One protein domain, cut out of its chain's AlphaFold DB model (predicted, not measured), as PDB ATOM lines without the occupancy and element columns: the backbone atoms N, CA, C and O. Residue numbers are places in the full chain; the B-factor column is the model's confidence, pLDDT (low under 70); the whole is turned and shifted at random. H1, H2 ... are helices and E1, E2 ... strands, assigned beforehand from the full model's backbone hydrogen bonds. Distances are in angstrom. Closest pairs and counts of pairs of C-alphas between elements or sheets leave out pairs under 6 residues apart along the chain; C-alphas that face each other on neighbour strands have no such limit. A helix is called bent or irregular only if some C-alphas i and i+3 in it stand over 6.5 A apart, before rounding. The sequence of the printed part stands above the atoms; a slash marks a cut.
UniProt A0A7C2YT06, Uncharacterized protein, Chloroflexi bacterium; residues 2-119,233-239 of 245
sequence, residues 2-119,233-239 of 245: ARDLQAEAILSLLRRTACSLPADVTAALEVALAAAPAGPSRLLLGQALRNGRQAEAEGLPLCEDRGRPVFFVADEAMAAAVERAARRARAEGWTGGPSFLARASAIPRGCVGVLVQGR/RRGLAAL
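What this domain is: This is residues 2 to 119 and 233 to 239 of the 245 residues of an uncharacterized protein of Chloroflexi bacterium (UniProt A0A7C2YT06). A four-stranded sheet has helices H1 and H4 packed crosswise over one face and its other face bare, while a helical hairpin, H2 and H3, lies off beyond the sheet and makes much of the length. The 125 printed residues include four named helices and four named strands, in the chain order H1 H2 H3 E1 H4 E2 E3 E4. The sheet is mixed, in the order E2 E1 E3 E4, and the class is mixed, helices and strands. The whole is compact, with a radius of gyration of the C-alphas of 15.7 A, yet elongated in outline, spanning 51 by 30 by 24 A.

How they stand to each other: In the sheet, the inner strands E1, residues 68 to 73, and E3, residues 111 to 117, are antiparallel, with N 70 and O 115 2.8 A apart, within hydrogen-bond range. Edge strand E2, residues 100 to 103, is parallel to E1, with N 71 and O 100 at 2.8 A. Edge strand E4, residues 234 to 238, is antiparallel to E3, with N 114 and O 235 at 2.8 A. H4, residues 76 to 91, is on the sheet over E1, at a height of 9.2 A, and runs along the strands, at 21 degrees to E1 on the local plane. E1, H4 and E2 form a strand-helix-strand unit, two parallel neighbour strands with a helix between, and its crossover is right-handed. H1, residues 2 to 19, is on the same face, over E3 and E4 at a height of 9.4 A and slantwise to the strands, at 34 degrees to E3 on the local plane; sheet and helices make two layers. H1 and H4 touch at a steep tilt of 52 degrees, the same way, closest at the C-alphas of Ala 7 and Ala 81, 4.6 A. H2, residues 23 to 35, and H3, residues 40 to 58, are not on the sheet. They form a hairpin and touch, H3 with residues 42 to 49 alone; the closest C-alphas, of Leu 33 and Arg 42, are 5.7 A apart, and the shallow tilt of 34 degrees, opposite ways, is only just short of steep. H1 and H3 only just touch, with 3 pairs of C-alphas within 8 A, through residue 19 of H1 alone; the closest are Cys 19 and Glu 56, 5.2 A. Every O i to N i+4 pair is within hydrogen-bond range in H2 and H3, against 13 of 14 in H1 and 10 of 12 in H4.

Where its parts are: H1 begins at C-alpha 2, (7.432, -46.722, -10.871), and is 26.1 A long; H3 is 26.8 A, H4 23.5 A and H2 18.5 A. H4 is irregular, with C-alphas 77 and 80 7.2 A apart. E3 is 19.7 A long, E1 16.4 A, E4 14.1 A and E2 10.4 A. E4 ends at C-alpha 238, (11.984, -35.613, -3.269).

The domain as a whole: The C-alphas farthest apart, of Ala 2 and Ala 38, are 52.6 A apart. Residues 120 to 232 are not printed, and C-alphas 119 and 233 are 12.7 A apart across the cut, which lies in the link from E3 to E4. Of the links printed whole, none is long. The mean pLDDT of the printed part is 94.3, and residues 2 to 3 are under 70.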
ATOM      1  N   ALA A   2       6.764 -47.978 -11.264       60.22
ATOM      2  CA  ALA A   2       7.432 -46.722 -10.871       60.22
ATOM      3  C   ALA A   2       6.551 -45.456 -10.910       60.22
ATOM      4  O   ALA A   2       6.686 -44.574 -10.065       60.22
ATOM      5  N   ARG A   3       5.586 -45.391 -11.839       63.97
ATOM      6  CA  ARG A   3       4.542 -44.345 -11.844       63.97
ATOM      7  C   ARG A   3       3.627 -44.411 -10.614       63.97
ATOM      8  O   ARG A   3       2.994 -43.406 -10.280       63.97
ATOM      9  N   ASP A   4       3.566 -45.565  -9.952       80.25
ATOM     10  CA  ASP A   4       2.837 -45.749  -8.696       80.25
ATOM     11  C   ASP A   4       3.701 -45.309  -7.513       80.25
ATOM     12  O   ASP A   4       3.200 -44.611  -6.641       80.25
ATOM     13  N   LEU A   5       5.016 -45.570  -7.538       89.75
ATOM     14  CA  LEU A   5       5.948 -45.110  -6.497       89.75
ATOM     15  C   LEU A   5       5.915 -43.587  -6.303       89.75
ATOM     16  O   LEU A   5       5.905 -43.111  -5.170       89.75
ATOM     17  N   GLN A   6       5.851 -42.809  -7.389       92.06
ATOM     18  CA  GLN A   6       5.728 -41.350  -7.288       92.06
ATOM     19  C   GLN A   6       4.391 -40.926  -6.664       92.06
ATOM     20  O   GLN A   6       4.368 -40.035  -5.816       92.06
ATOM     21  N   ALA A   7       3.284 -41.572  -7.038       94.50
ATOM     22  CA  ALA A   7       1.973 -41.282  -6.458       94.50
ATOM     23  C   ALA A   7       1.916 -41.663  -4.964       94.50
ATOM     24  O   ALA A   7       1.392 -40.891  -4.163       94.50
ATOM     25  N   GLU A   8       2.516 -42.787  -4.567       95.81
ATOM     26  CA  GLU A   8       2.612 -43.200  -3.161       95.81
ATOM     27  C   GLU A   8       3.504 -42.261  -2.337       95.81
ATOM     28  O   GLU A   8       3.175 -41.937  -1.191       95.81
ATOM     29  N   ALA A   9       4.596 -41.754  -2.917       95.94
ATOM     30  CA  ALA A   9       5.439 -40.748  -2.273       95.94
ATOM     31  C   ALA A   9       4.675 -39.429  -2.049       95.94
ATOM     32  O   ALA A   9       4.729 -38.864  -0.953       95.94
ATOM     33  N   ILE A  10       3.900 -38.972  -3.041       96.88
ATOM     34  CA  ILE A  10       3.042 -37.780  -2.919       96.88
ATOM     35  C   ILE A  10       1.931 -38.010  -1.884       96.88
ATOM     36  O   ILE A  10       1.665 -37.133  -1.063       96.88
ATOM     37  N   LEU A  11       1.297 -39.186  -1.871       97.56
ATOM     38  CA  LEU A  11       0.286 -39.533  -0.870       97.56
ATOM     39  C   LEU A  11       0.877 -39.524   0.545       97.56
ATOM     40  O   LEU A  11       0.277 -38.969   1.463       97.56
ATOM     41  N   SER A  12       2.077 -40.076   0.710       97.44
ATOM     42  CA  SER A  12       2.802 -40.057   1.982       97.44
ATOM     43  C   SER A  12       3.131 -38.631   2.426       97.44
ATOM     44  O   SER A  12       2.967 -38.301   3.600       97.44
ATOM     45  N   LEU A  13       3.529 -37.755   1.494       97.75
ATOM     46  CA  LEU A  13       3.708 -36.327   1.768       97.75
ATOM     47  C   LEU A  13       2.400 -35.673   2.239       97.75
ATOM     48  O   LEU A  13       2.426 -34.928   3.214       97.75
ATOM     49  N   LEU A  14       1.265 -35.958   1.593       98.12
ATOM     50  CA  LEU A  14      -0.041 -35.414   1.984       98.12
ATOM     51  C   LEU A  14      -0.471 -35.878   3.377       98.12
ATOM     52  O   LEU A  14      -0.956 -35.058   4.152       98.12
ATOM     53  N   ARG A  15      -0.262 -37.157   3.713       97.75
ATOM     54  CA  ARG A  15      -0.559 -37.705   5.047       97.75
ATOM     55  C   ARG A  15       0.260 -37.009   6.130       97.75
ATOM     56  O   ARG A  15      -0.320 -36.516   7.092       97.75
ATOM     57  N   ARG A  16       1.579 -36.876   5.933       97.56
ATOM     58  CA  ARG A  16       2.444 -36.118   6.857       97.56
ATOM     59  C   ARG A  16       1.988 -34.667   6.976       97.56
ATOM     60  O   ARG A  16       1.693 -34.200   8.064       97.56
ATOM     61  N   THR A  17       1.799 -33.993   5.844       97.31
ATOM     62  CA  THR A  17       1.334 -32.596   5.791       97.31
ATOM     63  C   THR A  17      -0.026 -32.393   6.477       97.31
ATOM     64  O   THR A  17      -0.336 -31.289   6.917       97.31
ATOM     65  N   ALA A  18      -0.866 -33.429   6.557       97.38
ATOM     66  CA  ALA A  18      -2.145 -33.369   7.250       97.38
ATOM     67  C   ALA A  18      -2.020 -33.505   8.775       97.38
ATOM     68  O   ALA A  18      -2.848 -32.911   9.465       97.38
ATOM     69  N   CYS A  19      -1.027 -34.245   9.280       97.50
ATOM     70  CA  CYS A  19      -0.961 -34.680  10.684       97.50
ATOM     71  C   CYS A  19       0.181 -34.044  11.490       97.50
ATOM     72  O   CYS A  19       0.062 -33.923  12.700       97.50
ATOM     73  N   SER A  20       1.261 -33.603  10.843       97.19
ATOM     74  CA  SER A  20       2.442 -33.043  11.510       97.19
ATOM     75  C   SER A  20       2.709 -31.609  11.062       97.19
ATOM     76  O   SER A  20       2.608 -31.293   9.871       97.19
ATOM     77  N   LEU A  21       3.093 -30.745  12.003       97.75
ATOM     78  CA  LEU A  21       3.638 -29.433  11.659       97.75
ATOM     79  C   LEU A  21       5.013 -29.605  10.987       97.75
ATOM     80  O   LEU A  21       5.775 -30.486  11.384       97.75
ATOM     81  N   PRO A  22       5.367 -28.765  10.001       97.44
ATOM     82  CA  PRO A  22       6.733 -28.712   9.489       97.44
ATOM     83  C   PRO A  22       7.758 -28.446  10.607       97.44
ATOM     84  O   PRO A  22       7.453 -27.767  11.593       97.44
ATOM     85  N   ALA A  23       8.978 -28.966  10.458       97.06
ATOM     86  CA  ALA A  23      10.025 -28.832  11.476       97.06
ATOM     87  C   ALA A  23      10.395 -27.362  11.740       97.06
ATOM     88  O   ALA A  23      10.469 -26.940  12.890       97.06
ATOM     89  N   ASP A  24      10.519 -26.565  10.679       97.50
ATOM     90  CA  ASP A  24      10.773 -25.124  10.738       97.50
ATOM     91  C   ASP A  24       9.619 -24.355  11.400       97.50
ATOM     92  O   ASP A  24       9.827 -23.424  12.173       97.50
ATOM     93  N   VAL A  25       8.375 -24.778  11.167       97.88
ATOM     94  CA  VAL A  25       7.206 -24.212  11.855       97.88
ATOM     95  C   VAL A  25       7.237 -24.527  13.351       97.88
ATOM     96  O   VAL A  25       6.914 -23.663  14.167       97.88
ATOM     97  N   THR A  26       7.623 -25.749  13.716       98.12
ATOM     98  CA  THR A  26       7.751 -26.172  15.117       98.12
ATOM     99  C   THR A  26       8.854 -25.383  15.823       98.12
ATOM    100  O   THR A  26       8.604 -24.827  16.892       98.12
ATOM    101  N   ALA A  27      10.019 -25.233  15.190       98.12
ATOM    102  CA  ALA A  27      11.122 -24.428  15.708       98.12
ATOM    103  C   ALA A  27      10.719 -22.952  15.886       98.12
ATOM    104  O   ALA A  27      10.906 -22.377  16.960       98.12
ATOM    105  N   ALA A  28      10.074 -22.352  14.880       97.56
ATOM    106  CA  ALA A  28       9.580 -20.977  14.958       97.56
ATOM    107  C   ALA A  28       8.545 -20.782  16.082       97.56
ATOM    108  O   ALA A  28       8.570 -19.772  16.788       97.56
ATOM    109  N   LEU A  29       7.646 -21.755  16.280       98.00
ATOM    110  CA  LEU A  29       6.684 -21.761  17.385       98.00
ATOM    111  C   LEU A  29       7.374 -21.810  18.749       98.00
ATOM    112  O   LEU A  29       6.973 -21.073  19.646       98.00
ATOM    113  N   GLU A  30       8.382 -22.664  18.916       97.94
ATOM    114  CA  GLU A  30       9.115 -22.825  20.174       97.94
ATOM    115  C   GLU A  30       9.899 -21.562  20.537       97.94
ATOM    116  O   GLU A  30       9.780 -21.075  21.663       97.94
ATOM    117  N   VAL A  31      10.609 -20.969  19.571       97.31
ATOM    118  CA  VAL A  31      11.322 -19.694  19.748       97.31
ATOM    119  C   VAL A  31      10.348 -18.570  20.104       97.31
ATOM    120  O   VAL A  31      10.547 -17.860  21.094       97.31
ATOM    121  N   ALA A  32       9.256 -18.427  19.349       96.50
ATOM    122  CA  ALA A  32       8.260 -17.394  19.616       96.50
ATOM    123  C   ALA A  32       7.579 -17.593  20.976       96.50
ATOM    124  O   ALA A  32       7.340 -16.624  21.692       96.50
ATOM    125  N   LEU A  33       7.280 -18.837  21.358       97.56
ATOM    126  CA  LEU A  33       6.680 -19.155  22.650       97.56
ATOM    127  C   LEU A  33       7.638 -18.851  23.804       97.56
ATOM    128  O   LEU A  33       7.192 -18.343  24.830       97.56
ATOM    129  N   ALA A  34       8.932 -19.136  23.656       97.25
ATOM    130  CA  ALA A  34       9.937 -18.819  24.665       97.25
ATOM    131  C   ALA A  34      10.055 -17.301  24.888       97.25
ATOM    132  O   ALA A  34      10.093 -16.861  26.036       97.25
ATOM    133  N   ALA A  35      10.023 -16.512  23.811       95.75
ATOM    134  CA  ALA A  35      10.121 -15.052  23.862       95.75
ATOM    135  C   ALA A  35       8.804 -14.337  24.235       95.75
ATOM    136  O   ALA A  35       8.828 -13.174  24.638       95.75
ATOM    137  N   ALA A  36       7.646 -14.990  24.085       94.69
ATOM    138  CA  ALA A  36       6.352 -14.337  24.268       94.69
ATOM    139  C   ALA A  36       6.055 -14.010  25.749       94.69
ATOM    140  O   ALA A  36       6.063 -14.926  26.586       94.69
ATOM    141  N   PRO A  37       5.692 -12.752  26.078       93.56
ATOM    142  CA  PRO A  37       5.278 -12.374  27.426       93.56
ATOM    143  C   PRO A  37       3.965 -13.064  27.821       93.56
ATOM    144  O   PRO A  37       3.234 -13.591  26.980       93.56
ATOM    145  N   ALA A  38       3.640 -13.052  29.114       94.19
ATOM    146  CA  ALA A  38       2.349 -13.544  29.583       94.19
ATOM    147  C   ALA A  38       1.205 -12.768  28.909       94.19
ATOM    148  O   ALA A  38       1.173 -11.540  28.940       94.19
ATOM    149  N   GLY A  39       0.273 -13.485  28.278       93.50
ATOM    150  CA  GLY A  39      -0.849 -12.873  27.573       93.50
ATOM    151  C   GLY A  39      -1.428 -13.748  26.457       93.50
ATOM    152  O   GLY A  39      -1.037 -14.914  26.306       93.50
ATOM    153  N   PRO A  40      -2.351 -13.189  25.652       93.06
ATOM    154  CA  PRO A  40      -3.045 -13.920  24.592       93.06
ATOM    155  C   PRO A  40      -2.101 -14.561  23.569       93.06
ATOM    156  O   PRO A  40      -2.289 -15.722  23.212       93.06
ATOM    157  N   SER A  41      -1.048 -13.855  23.144       94.44
ATOM    158  CA  SER A  41      -0.090 -14.371  22.154       94.44
ATOM    159  C   SER A  41       0.592 -15.665  22.621       94.44
ATOM    160  O   SER A  41       0.557 -16.677  21.918       94.44
ATOM    161  N   ARG A  42       1.118 -15.687  23.857       96.56
ATOM    162  CA  ARG A  42       1.753 -16.874  24.458       96.56
ATOM    163  C   ARG A  42       0.786 -18.053  24.562       96.56
ATOM    164  O   ARG A  42       1.163 -19.186  24.264       96.56
ATOM    165  N   LEU A  43      -0.468 -17.792  24.944       96.69
ATOM    166  CA  LEU A  43      -1.507 -18.824  25.002       96.69
ATOM    167  C   LEU A  43      -1.755 -19.447  23.620       96.69
ATOM    168  O   LEU A  43      -1.785 -20.673  23.502       96.69
ATOM    169  N   LEU A  44      -1.900 -18.616  22.585       96.75
ATOM    170  CA  LEU A  44      -2.179 -19.052  21.215       96.75
ATOM    171  C   LEU A  44      -1.011 -19.846  20.611       96.75
ATOM    172  O   LEU A  44      -1.236 -20.892  20.000       96.75
ATOM    173  N   LEU A  45       0.229 -19.400  20.832       97.88
ATOM    174  CA  LEU A  45       1.439 -20.124  20.423       97.88
ATOM    175  C   LEU A  45       1.517 -21.501  21.097       97.88
ATOM    176  O   LEU A  45       1.698 -22.518  20.427       97.88
ATOM    177  N   GLY A  46       1.292 -21.554  22.414       97.88
ATOM    178  CA  GLY A  46       1.295 -22.808  23.164       97.88
ATOM    179  C   GLY A  46       0.188 -23.771  22.722       97.88
ATOM    180  O   GLY A  46       0.414 -24.975  22.652       97.88
ATOM    181  N   GLN A  47      -1.002 -23.259  22.391       97.50
ATOM    182  CA  GLN A  47      -2.086 -24.069  21.828       97.50
ATOM    183  C   GLN A  47      -1.719 -24.641  20.457       97.50
ATOM    184  O   GLN A  47      -1.967 -25.818  20.216       97.50
ATOM    185  N   ALA A  48      -1.124 -23.841  19.568       97.50
ATOM    186  CA  ALA A  48      -0.706 -24.312  18.251       97.50
ATOM    187  C   ALA A  48       0.311 -25.459  18.356       97.50
ATOM    188  O   ALA A  48       0.128 -26.492  17.716       97.50
ATOM    189  N   LEU A  49       1.312 -25.315  19.230       97.69
ATOM    190  CA  LEU A  49       2.333 -26.338  19.453       97.69
ATOM    191  C   LEU A  49       1.751 -27.622  20.066       97.69
ATOM    192  O   LEU A  49       2.036 -28.716  19.586       97.69
ATOM    193  N   ARG A  50       0.888 -27.509  21.089       97.81
ATOM    194  CA  ARG A  50       0.216 -28.678  21.687       97.81
ATOM    195  C   ARG A  50      -0.678 -29.404  20.685       97.81
ATOM    196  O   ARG A  50      -0.627 -30.625  20.618       97.81
ATOM    197  N   ASN A  51      -1.449 -28.664  19.887       96.88
ATOM    198  CA  ASN A  51      -2.303 -29.253  18.856       96.88
ATOM    199  C   ASN A  51      -1.475 -29.983  17.794       96.88
ATOM    200  O   ASN A  51      -1.868 -31.062  17.367       96.88
ATOM    201  N   GLY A  52      -0.338 -29.407  17.388       97.31
ATOM    202  CA  GLY A  52       0.594 -30.042  16.458       97.31
ATOM    203  C   GLY A  52       1.128 -31.371  16.985       97.31
ATOM    204  O   GLY A  52       1.012 -32.385  16.306       97.31
ATOM    205  N   ARG A  53       1.630 -31.372  18.226       97.31
ATOM    206  CA  ARG A  53       2.164 -32.574  18.885       97.31
ATOM    207  C   ARG A  53       1.100 -33.656  19.080       97.31
ATOM    208  O   ARG A  53       1.388 -34.827  18.865       97.31
ATOM    209  N   GLN A  54      -0.123 -33.273  19.450       97.56
ATOM    210  CA  GLN A  54      -1.224 -34.225  19.610       97.56
ATOM    211  C   GLN A  54      -1.619 -34.863  18.276       97.56
ATOM    212  O   GLN A  54      -1.740 -36.081  18.191       97.56
ATOM    213  N   ALA A  55      -1.791 -34.047  17.232       97.38
ATOM    214  CA  ALA A  55      -2.155 -34.523  15.900       97.38
ATOM    215  C   ALA A  55      -1.126 -35.519  15.347       97.38
ATOM    216  O   ALA A  55      -1.502 -36.545  14.780       97.38
ATOM    217  N   GLU A  56       0.163 -35.256  15.571       97.31
ATOM    218  CA  GLU A  56       1.241 -36.160  15.181       97.31
ATOM    219  C   GLU A  56       1.220 -37.465  15.990       97.31
ATOM    220  O   GLU A  56       1.259 -38.541  15.397       97.31
ATOM    221  N   ALA A  57       1.091 -37.385  17.320       97.69
ATOM    222  CA  ALA A  57       1.070 -38.554  18.202       97.69
ATOM    223  C   ALA A  57      -0.128 -39.485  17.944       97.69
ATOM    224  O   ALA A  57       0.006 -40.704  18.027       97.69
ATOM    225  N   GLU A  58      -1.293 -38.921  17.621       97.12
ATOM    226  CA  GLU A  58      -2.520 -39.679  17.350       97.12
ATOM    227  C   GLU A  58      -2.697 -40.043  15.867       97.12
ATOM    228  O   GLU A  58      -3.607 -40.795  15.520       97.12
ATOM    229  N   GLY A  59      -1.863 -39.505  14.971       95.62
ATOM    230  CA  GLY A  59      -2.018 -39.681  13.526       95.62
ATOM    231  C   GLY A  59      -3.308 -39.066  12.969       95.62
ATOM    232  O   GLY A  59      -3.860 -39.564  11.983       95.62
ATOM    233  N   LEU A  60      -3.812 -38.001  13.602       95.00
ATOM    234  CA  LEU A  60      -5.047 -37.317  13.219       95.00
ATOM    235  C   LEU A  60      -4.765 -36.016  12.455       95.00
ATOM    236  O   LEU A  60      -3.744 -35.365  12.677       95.00
ATOM    237  N   PRO A  61      -5.680 -35.565  11.574       96.31
ATOM    238  CA  PRO A  61      -5.521 -34.282  10.907       96.31
ATOM    239  C   PRO A  61      -5.425 -33.106  11.892       96.31
ATOM    240  O   PRO A  61      -6.275 -32.942  12.764       96.31
ATOM    241  N   LEU A  62      -4.482 -32.192  11.649       96.81
ATOM    242  CA  LEU A  62      -4.242 -30.961  12.427       96.81
ATOM    243  C   LEU A  62      -5.467 -30.034  12.547       96.81
ATOM    244  O   LEU A  62      -5.480 -29.096  13.347       96.81
ATOM    245  N   CYS A  63      -6.465 -30.205  11.678       95.69
ATOM    246  CA  CYS A  63      -7.661 -29.376  11.629       95.69
ATOM    247  C   CYS A  63      -8.817 -30.113  10.944       95.69
ATOM    248  O   CYS A  63      -8.612 -30.768   9.920       95.69
ATOM    249  N   GLU A  64     -10.037 -29.908  11.453       94.00
ATOM    250  CA  GLU A  64     -11.290 -30.390  10.853       94.00
ATOM    251  C   GLU A  64     -11.453 -29.927   9.395       94.00
ATOM    252  O   GLU A  64     -11.844 -30.698   8.515       94.00
ATOM    253  N   ASP A  65     -11.076 -28.680   9.097       95.44
ATOM    254  CA  ASP A  65     -10.986 -28.205   7.723       95.44
ATOM    255  C   ASP A  65      -9.767 -28.828   7.043       95.44
ATOM    256  O   ASP A  65      -8.660 -28.287   7.085       95.44
ATOM    257  N   ARG A  66      -9.980 -29.956   6.366       95.25
ATOM    258  CA  ARG A  66      -8.967 -30.724   5.619       95.25
ATOM    259  C   ARG A  66      -8.372 -29.977   4.414       95.25
ATOM    260  O   ARG A  66      -7.407 -30.436   3.817       95.25
ATOM    261  N   GLY A  67      -8.892 -28.797   4.069       95.69
ATOM    262  CA  GLY A  67      -8.268 -27.884   3.116       95.69
ATOM    263  C   GLY A  67      -8.233 -28.360   1.662       95.69
ATOM    264  O   GLY A  67      -8.802 -29.383   1.288       95.69
ATOM    265  N   ARG A  68      -7.605 -27.548   0.809       97.06
ATOM    266  CA  ARG A  68      -7.410 -27.820  -0.621       97.06
ATOM    267  C   ARG A  68      -5.918 -27.787  -0.931       97.06
ATOM    268  O   ARG A  68      -5.294 -26.781  -0.586       97.06
ATOM    269  N   PRO A  69      -5.362 -28.836  -1.554       97.56
ATOM    270  CA  PRO A  69      -3.950 -28.867  -1.891       97.56
ATOM    271  C   PRO A  69      -3.649 -28.016  -3.135       97.56
ATOM    272  O   PRO A  69      -4.375 -28.059  -4.129       97.56
ATOM    273  N   VAL A  70      -2.556 -27.265  -3.078       97.44
ATOM    274  CA  VAL A  70      -1.889 -26.628  -4.215       97.44
ATOM    275  C   VAL A  70      -0.516 -27.270  -4.322       97.44
ATOM    276  O   VAL A  70       0.272 -27.187  -3.383       97.44
ATOM    277  N   PHE A  71      -0.260 -27.941  -5.438       97.56
ATOM    278  CA  PHE A  71       0.999 -28.602  -5.738       97.56
ATOM    279  C   PHE A  71       1.888 -27.701  -6.583       97.56
ATOM    280  O   PHE A  71       1.412 -27.029  -7.499       97.56
ATOM    281  N   PHE A  72       3.182 -27.750  -6.300       96.69
ATOM    282  CA  PHE A  72       4.224 -27.027  -7.008       96.69
ATOM    283  C   PHE A  72       5.208 -28.035  -7.581       96.69
ATOM    284  O   PHE A  72       5.746 -28.862  -6.842       96.69
ATOM    285  N   VAL A  73       5.427 -27.975  -8.891       94.00
ATOM    286  CA  VAL A  73       6.304 -28.910  -9.606       94.00
ATOM    287  C   VAL A  73       7.247 -28.169 -10.541       94.00
ATOM    288  O   VAL A  73       6.911 -27.109 -11.074       94.00
ATOM    289  N   ALA A  74       8.426 -28.745 -10.763       88.38
ATOM    290  CA  ALA A  74       9.354 -28.263 -11.783       88.38
ATOM    291  C   ALA A  74       8.926 -28.689 -13.202       88.38
ATOM    292  O   ALA A  74       9.167 -27.961 -14.169       88.38
ATOM    293  N   ASP A  75       8.298 -29.865 -13.308       84.75
ATOM    294  CA  ASP A  75       7.967 -30.558 -14.555       84.75
ATOM    295  C   ASP A  75       6.504 -31.036 -14.546       84.75
ATOM    296  O   ASP A  75       6.042 -31.675 -13.597       84.75
ATOM    297  N   GLU A  76       5.773 -30.736 -15.618       83.50
ATOM    298  CA  GLU A  76       4.374 -31.134 -15.797       83.50
ATOM    299  C   GLU A  76       4.196 -32.638 -16.012       83.50
ATOM    300  O   GLU A  76       3.104 -33.156 -15.769       83.50
ATOM    301  N   ALA A  77       5.259 -33.380 -16.345       86.12
ATOM    302  CA  ALA A  77       5.235 -34.844 -16.388       86.12
ATOM    303  C   ALA A  77       4.733 -35.474 -15.068       86.12
ATOM    304  O   ALA A  77       4.233 -36.601 -15.042       86.12
ATOM    305  N   MET A  78       4.814 -34.727 -13.962       86.69
ATOM    306  CA  MET A  78       4.349 -35.127 -12.635       86.69
ATOM    307  C   MET A  78       2.825 -35.035 -12.451       86.69
ATOM    308  O   MET A  78       2.300 -35.578 -11.474       86.69
ATOM    309  N   ALA A  79       2.096 -34.387 -13.367       90.81
ATOM    310  CA  ALA A  79       0.671 -34.086 -13.218       90.81
ATOM    311  C   ALA A  79      -0.178 -35.332 -12.937       90.81
ATOM    312  O   ALA A  79      -0.981 -35.342 -12.004       90.81
ATOM    313  N   ALA A  80       0.060 -36.424 -13.667       91.88
ATOM    314  CA  ALA A  80      -0.703 -37.657 -13.498       91.88
ATOM    315  C   ALA A  80      -0.458 -38.325 -12.129       91.88
ATOM    316  O   ALA A  80      -1.375 -38.904 -11.543       91.88
ATOM    317  N   ALA A  81       0.772 -38.261 -11.602       93.00
ATOM    318  CA  ALA A  81       1.089 -38.792 -10.274       93.00
ATOM    319  C   ALA A  81       0.439 -37.944  -9.170       93.00
ATOM    320  O   ALA A  81      -0.156 -38.498  -8.242       93.00
ATOM    321  N   VAL A  82       0.486 -36.616  -9.316       95.19
ATOM    322  CA  VAL A  82      -0.192 -35.665  -8.425       95.19
ATOM    323  C   VAL A  82      -1.696 -35.922  -8.398       95.19
ATOM    324  O   VAL A  82      -2.273 -36.025  -7.319       95.19
ATOM    325  N   GLU A  83      -2.332 -36.079  -9.559       95.31
ATOM    326  CA  GLU A  83      -3.775 -36.306  -9.647       95.31
ATOM    327  C   GLU A  83      -4.197 -37.606  -8.944       95.31
ATOM    328  O   GLU A  83      -5.130 -37.603  -8.135       95.31
ATOM    329  N   ARG A  84      -3.480 -38.713  -9.192       95.31
ATOM    330  CA  ARG A  84      -3.745 -40.002  -8.529       95.31
ATOM    331  C   ARG A  84      -3.633 -39.885  -7.010       95.31
ATOM    332  O   ARG A  84      -4.551 -40.299  -6.298       95.31
ATOM    333  N   ALA A  85      -2.544 -39.292  -6.525       96.75
ATOM    334  CA  ALA A  85      -2.298 -39.120  -5.099       96.75
ATOM    335  C   ALA A  85      -3.332 -38.194  -4.443       96.75
ATOM    336  O   ALA A  85      -3.866 -38.524  -3.388       96.75
ATOM    337  N   ALA A  86      -3.673 -37.070  -5.081       97.06
ATOM    338  CA  ALA A  86      -4.658 -36.120  -4.575       97.06
ATOM    339  C   ALA A  86      -6.063 -36.733  -4.490       97.06
ATOM    340  O   ALA A  86      -6.757 -36.558  -3.485       97.06
ATOM    341  N   ARG A  87      -6.477 -37.501  -5.509       96.50
ATOM    342  CA  ARG A  87      -7.757 -38.222  -5.500       96.50
ATOM    343  C   ARG A  87      -7.817 -39.233  -4.360       96.50
ATOM    344  O   ARG A  87      -8.801 -39.250  -3.623       96.50
ATOM    345  N   ARG A  88      -6.761 -40.034  -4.189       97.25
ATOM    346  CA  ARG A  88      -6.675 -41.022  -3.106       97.25
ATOM    347  C   ARG A  88      -6.654 -40.352  -1.731       97.25
ATOM    348  O   ARG A  88      -7.441 -40.720  -0.869       97.25
ATOM    349  N   ALA A  89      -5.862 -39.296  -1.556       97.38
ATOM    350  CA  ALA A  89      -5.812 -38.527  -0.315       97.38
ATOM    351  C   ALA A  89      -7.168 -37.914   0.058       97.38
ATOM    352  O   ALA A  89      -7.521 -37.858   1.232       97.38
ATOM    353  N   ARG A  90      -7.945 -37.450  -0.928       96.94
ATOM    354  CA  ARG A  90      -9.304 -36.947  -0.699       96.94
ATOM    355  C   ARG A  90     -10.272 -38.065  -0.309       96.94
ATOM    356  O   ARG A  90     -11.044 -37.872   0.623       96.94
ATOM    357  N   ALA A  91     -10.225 -39.208  -0.996       96.81
ATOM    358  CA  ALA A  91     -11.073 -40.363  -0.692       96.81
ATOM    359  C   ALA A  91     -10.807 -40.920   0.718       96.81
ATOM    360  O   ALA A  91     -11.743 -41.250   1.435       96.81
ATOM    361  N   GLU A  92      -9.541 -40.939   1.137       96.19
ATOM    362  CA  GLU A  92      -9.122 -41.339   2.487       96.19
ATOM    363  C   GLU A  92      -9.327 -40.238   3.544       96.19
ATOM    364  O   GLU A  92      -9.122 -40.464   4.732       96.19
ATOM    365  N   GLY A  93      -9.736 -39.032   3.139       95.50
ATOM    366  CA  GLY A  93     -10.052 -37.956   4.072       95.50
ATOM    367  C   GLY A  93      -8.861 -37.147   4.595       95.50
ATOM    368  O   GLY A  93      -9.025 -36.395   5.550       95.50
ATOM    369  N   TRP A  94      -7.693 -37.217   3.963       96.62
ATOM    370  CA  TRP A  94      -6.537 -36.378   4.310       96.62
ATOM    371  C   TRP A  94      -6.663 -34.944   3.778       96.62
ATOM    372  O   TRP A  94      -6.076 -34.016   4.331       96.62
ATOM    373  N   THR A  95      -7.450 -34.740   2.715       97.12
ATOM    374  CA  THR A  95      -7.742 -33.416   2.130       97.12
ATOM    375  C   THR A  95      -9.236 -33.252   1.820       97.12
ATOM    376  O   THR A  95      -9.968 -34.236   1.731       97.12
ATOM    377  N   GLY A  96      -9.725 -32.012   1.692       90.81
ATOM    378  CA  GLY A  96     -11.164 -31.695   1.659       90.81
ATOM    379  C   GLY A  96     -11.729 -31.143   0.342       90.81
ATOM    380  O   GLY A  96     -12.937 -30.940   0.242       90.81
ATOM    381  N   GLY A  97     -10.915 -30.878  -0.682       86.88
ATOM    382  CA  GLY A  97     -11.408 -30.335  -1.956       86.88
ATOM    383  C   GLY A  97     -10.477 -30.597  -3.139       86.88
ATOM    384  O   GLY A  97      -9.499 -31.323  -2.987       86.88
ATOM    385  N   PRO A  98     -10.782 -30.045  -4.329       91.44
ATOM    386  CA  PRO A  98      -9.985 -30.309  -5.520       91.44
ATOM    387  C   PRO A  98      -8.585 -29.712  -5.378       91.44
ATOM    388  O   PRO A  98      -8.415 -28.650  -4.759       91.44
ATOM    389  N   SER A  99      -7.622 -30.412  -5.970       93.44
ATOM    390  CA  SER A  99      -6.227 -30.009  -6.059       93.44
ATOM    391  C   SER A  99      -5.986 -29.026  -7.192       93.44
ATOM    392  O   SER A  99      -6.650 -29.087  -8.225       93.44
ATOM    393  N   PHE A 100      -4.985 -28.173  -7.018       94.31
ATOM    394  CA  PHE A 100      -4.406 -27.372  -8.090       94.31
ATOM    395  C   PHE A 100      -2.956 -27.770  -8.301       94.31
ATOM    396  O   PHE A 100      -2.281 -28.138  -7.343       94.31
ATOM    397  N   LEU A 101      -2.482 -27.662  -9.534       94.81
ATOM    398  CA  LEU A 101      -1.089 -27.867  -9.899       94.81
ATOM    399  C   LEU A 101      -0.566 -26.572 -10.509       94.81
ATOM    400  O   LEU A 101      -1.233 -25.979 -11.354       94.81
ATOM    401  N   ALA A 102       0.609 -26.138 -10.075       93.75
ATOM    402  CA  ALA A 102       1.298 -24.991 -10.634       93.75
ATOM    403  C   ALA A 102       2.765 -25.328 -10.886       93.75
ATOM    404  O   ALA A 102       3.411 -26.023 -10.096       93.75
ATOM    405  N   ARG A 103       3.308 -24.789 -11.978       91.69
ATOM    406  CA  ARG A 103       4.745 -24.842 -12.224       91.69
ATOM    407  C   ARG A 103       5.454 -23.831 -11.329       91.69
ATOM    408  O   ARG A 103       5.003 -22.697 -11.186       91.69
ATOM    409  N   ALA A 104       6.566 -24.237 -10.737       87.88
ATOM    410  CA  ALA A 104       7.340 -23.398  -9.837       87.88
ATOM    411  C   ALA A 104       8.832 -23.647 -10.037       87.88
ATOM    412  O   ALA A 104       9.322 -24.734  -9.743       87.88
ATOM    413  N   SER A 105       9.557 -22.631 -10.503       79.56
ATOM    414  CA  SER A 105      11.014 -22.700 -10.693       79.56
ATOM    415  C   SER A 105      11.778 -22.901  -9.383       79.56
ATOM    416  O   SER A 105      12.856 -23.483  -9.400       79.56
ATOM    417  N   ALA A 106      11.208 -22.468  -8.255       83.69
ATOM    418  CA  ALA A 106      11.779 -22.661  -6.924       83.69
ATOM    419  C   ALA A 106      11.755 -24.127  -6.448       83.69
ATOM    420  O   ALA A 106      12.415 -24.461  -5.468       83.69
ATOM    421  N   ILE A 107      10.997 -25.008  -7.110       88.88
ATOM    422  CA  ILE A 107      10.960 -26.432  -6.770       88.88
ATOM    423  C   ILE A 107      12.065 -27.154  -7.547       88.88
ATOM    424  O   ILE A 107      12.070 -27.089  -8.779       88.88
ATOM    425  N   PRO A 108      12.982 -27.873  -6.873       89.25
ATOM    426  CA  PRO A 108      14.002 -28.652  -7.562       89.25
ATOM    427  C   PRO A 108      13.387 -29.711  -8.483       89.25
ATOM    428  O   PRO A 108      12.324 -30.272  -8.200       89.25
ATOM    429  N   ARG A 109      14.075 -30.037  -9.583       88.88
ATOM    430  CA  ARG A 109      13.669 -31.162 -10.439       88.88
ATOM    431  C   ARG A 109      13.619 -32.453  -9.620       88.88
ATOM    432  O   ARG A 109      14.470 -32.689  -8.769       88.88
ATOM    433  N   GLY A 110      12.602 -33.276  -9.872       88.12
ATOM    434  CA  GLY A 110      12.357 -34.494  -9.096       88.12
ATOM    435  C   GLY A 110      11.751 -34.252  -7.709       88.12
ATOM    436  O   GLY A 110      11.563 -35.213  -6.975       88.12
ATOM    437  N   CYS A 111      11.414 -33.011  -7.343       92.00
ATOM    438  CA  CYS A 111      10.710 -32.697  -6.102       92.00
ATOM    439  C   CYS A 111       9.276 -32.220  -6.358       92.00
ATOM    440  O   CYS A 111       8.939 -31.721  -7.432       92.00
ATOM    441  N   VAL A 112       8.437 -32.341  -5.331       94.94
ATOM    442  CA  VAL A 112       7.082 -31.786  -5.287       94.94
ATOM    443  C   VAL A 112       6.897 -30.978  -4.010       94.94
ATOM    444  O   VAL A 112       7.146 -31.470  -2.908       94.94
ATOM    445  N   GLY A 113       6.458 -29.732  -4.159       96.62
ATOM    446  CA  GLY A 113       5.975 -28.908  -3.055       96.62
ATOM    447  C   GLY A 113       4.459 -29.017  -2.931       96.62
ATOM    448  O   GLY A 113       3.761 -29.173  -3.934       96.62
ATOM    449  N   VAL A 114       3.923 -28.908  -1.719       97.69
ATOM    450  CA  VAL A 114       2.477 -28.830  -1.494       97.69
ATOM    451  C   VAL A 114       2.134 -27.850  -0.378       97.69
ATOM    452  O   VAL A 114       2.804 -27.796   0.649       97.69
ATOM    453  N   LEU A 115       1.046 -27.107  -0.571       97.12
ATOM    454  CA  LEU A 115       0.360 -26.323   0.458       97.12
ATOM    455  C   LEU A 115      -1.079 -26.813   0.568       97.12
ATOM    456  O   LEU A 115      -1.771 -26.897  -0.440       97.12
ATOM    457  N   VAL A 116      -1.579 -27.069   1.774       97.62
ATOM    458  CA  VAL A 116      -2.972 -27.484   2.006       97.62
ATOM    459  C   VAL A 116      -3.713 -26.402   2.786       97.62
ATOM    460  O   VAL A 116      -3.942 -26.490   3.999       97.62
ATOM    461  N   GLN A 117      -4.125 -25.352   2.073       95.00
ATOM    462  CA  GLN A 117      -4.810 -24.214   2.682       95.00
ATOM    463  C   GLN A 117      -6.236 -24.578   3.101       95.00
ATOM    464  O   GLN A 117      -6.987 -25.170   2.324       95.00
ATOM    465  N   GLY A 118      -6.642 -24.164   4.303       95.25
ATOM    466  CA  GLY A 118      -8.040 -24.189   4.747       95.25
ATOM    467  C   GLY A 118      -8.910 -23.139   4.042       95.25
ATOM    468  O   GLY A 118      -8.431 -22.263   3.321       95.25
ATOM    469  N   ARG A 119     -10.220 -23.198   4.261       95.75
ATOM    470  CA  ARG A 119     -11.232 -22.256   3.774       95.75
ATOM    471  C   ARG A 119     -10.991 -20.839   4.278       95.75
ATOM    472  O   ARG A 119     -11.060 -19.921   3.461       95.75
ATOM    473  N   ARG A 233      -0.061 -26.460   7.135       97.50
ATOM    474  CA  ARG A 233       0.022 -27.677   6.324       97.50
ATOM    475  C   ARG A 233       0.735 -27.423   5.006       97.50
ATOM    476  O   ARG A 233       0.098 -27.069   4.009       97.50
ATOM    477  N   ARG A 234       2.051 -27.595   5.014       97.31
ATOM    478  CA  ARG A 234       2.911 -27.538   3.840       97.31
ATOM    479  C   ARG A 234       4.012 -28.575   3.900       97.31
ATOM    480  O   ARG A 234       4.354 -29.052   4.973       97.31
ATOM    481  N   GLY A 235       4.594 -28.878   2.750       95.69
ATOM    482  CA  GLY A 235       5.766 -29.732   2.701       95.69
ATOM    483  C   GLY A 235       6.413 -29.775   1.329       95.69
ATOM    484  O   GLY A 235       5.818 -29.391   0.322       95.69
ATOM    485  N   LEU A 236       7.644 -30.271   1.317       94.56
ATOM    486  CA  LEU A 236       8.441 -30.551   0.134       94.56
ATOM    487  C   LEU A 236       8.926 -31.997   0.241       94.56
ATOM    488  O   LEU A 236       9.325 -32.439   1.318       94.56
ATOM    489  N   ALA A 237       8.886 -32.743  -0.858       92.69
ATOM    490  CA  ALA A 237       9.477 -34.074  -0.912       92.69
ATOM    491  C   ALA A 237      10.220 -34.290  -2.225       92.69
ATOM    492  O   ALA A 237       9.720 -33.930  -3.292       92.69
ATOM    493  N   ALA A 238      11.375 -34.946  -2.131       92.12
ATOM    494  CA  ALA A 238      11.984 -35.613  -3.269       92.12
ATOM    495  C   ALA A 238      11.128 -36.820  -3.667       92.12
ATOM    496  O   ALA A 238      10.563 -37.513  -2.815       92.12
ATOM    497  N   LEU A 239      11.027 -37.062  -4.967       88.81
ATOM    498  CA  LEU A 239      10.320 -38.197  -5.530       88.81
ATOM    499  C   LEU A 239      11.301 -39.236  -6.062       88.81
ATOM    500  O   LEU A 239      12.390 -38.884  -6.521       88.81
TER     501      LEU A 239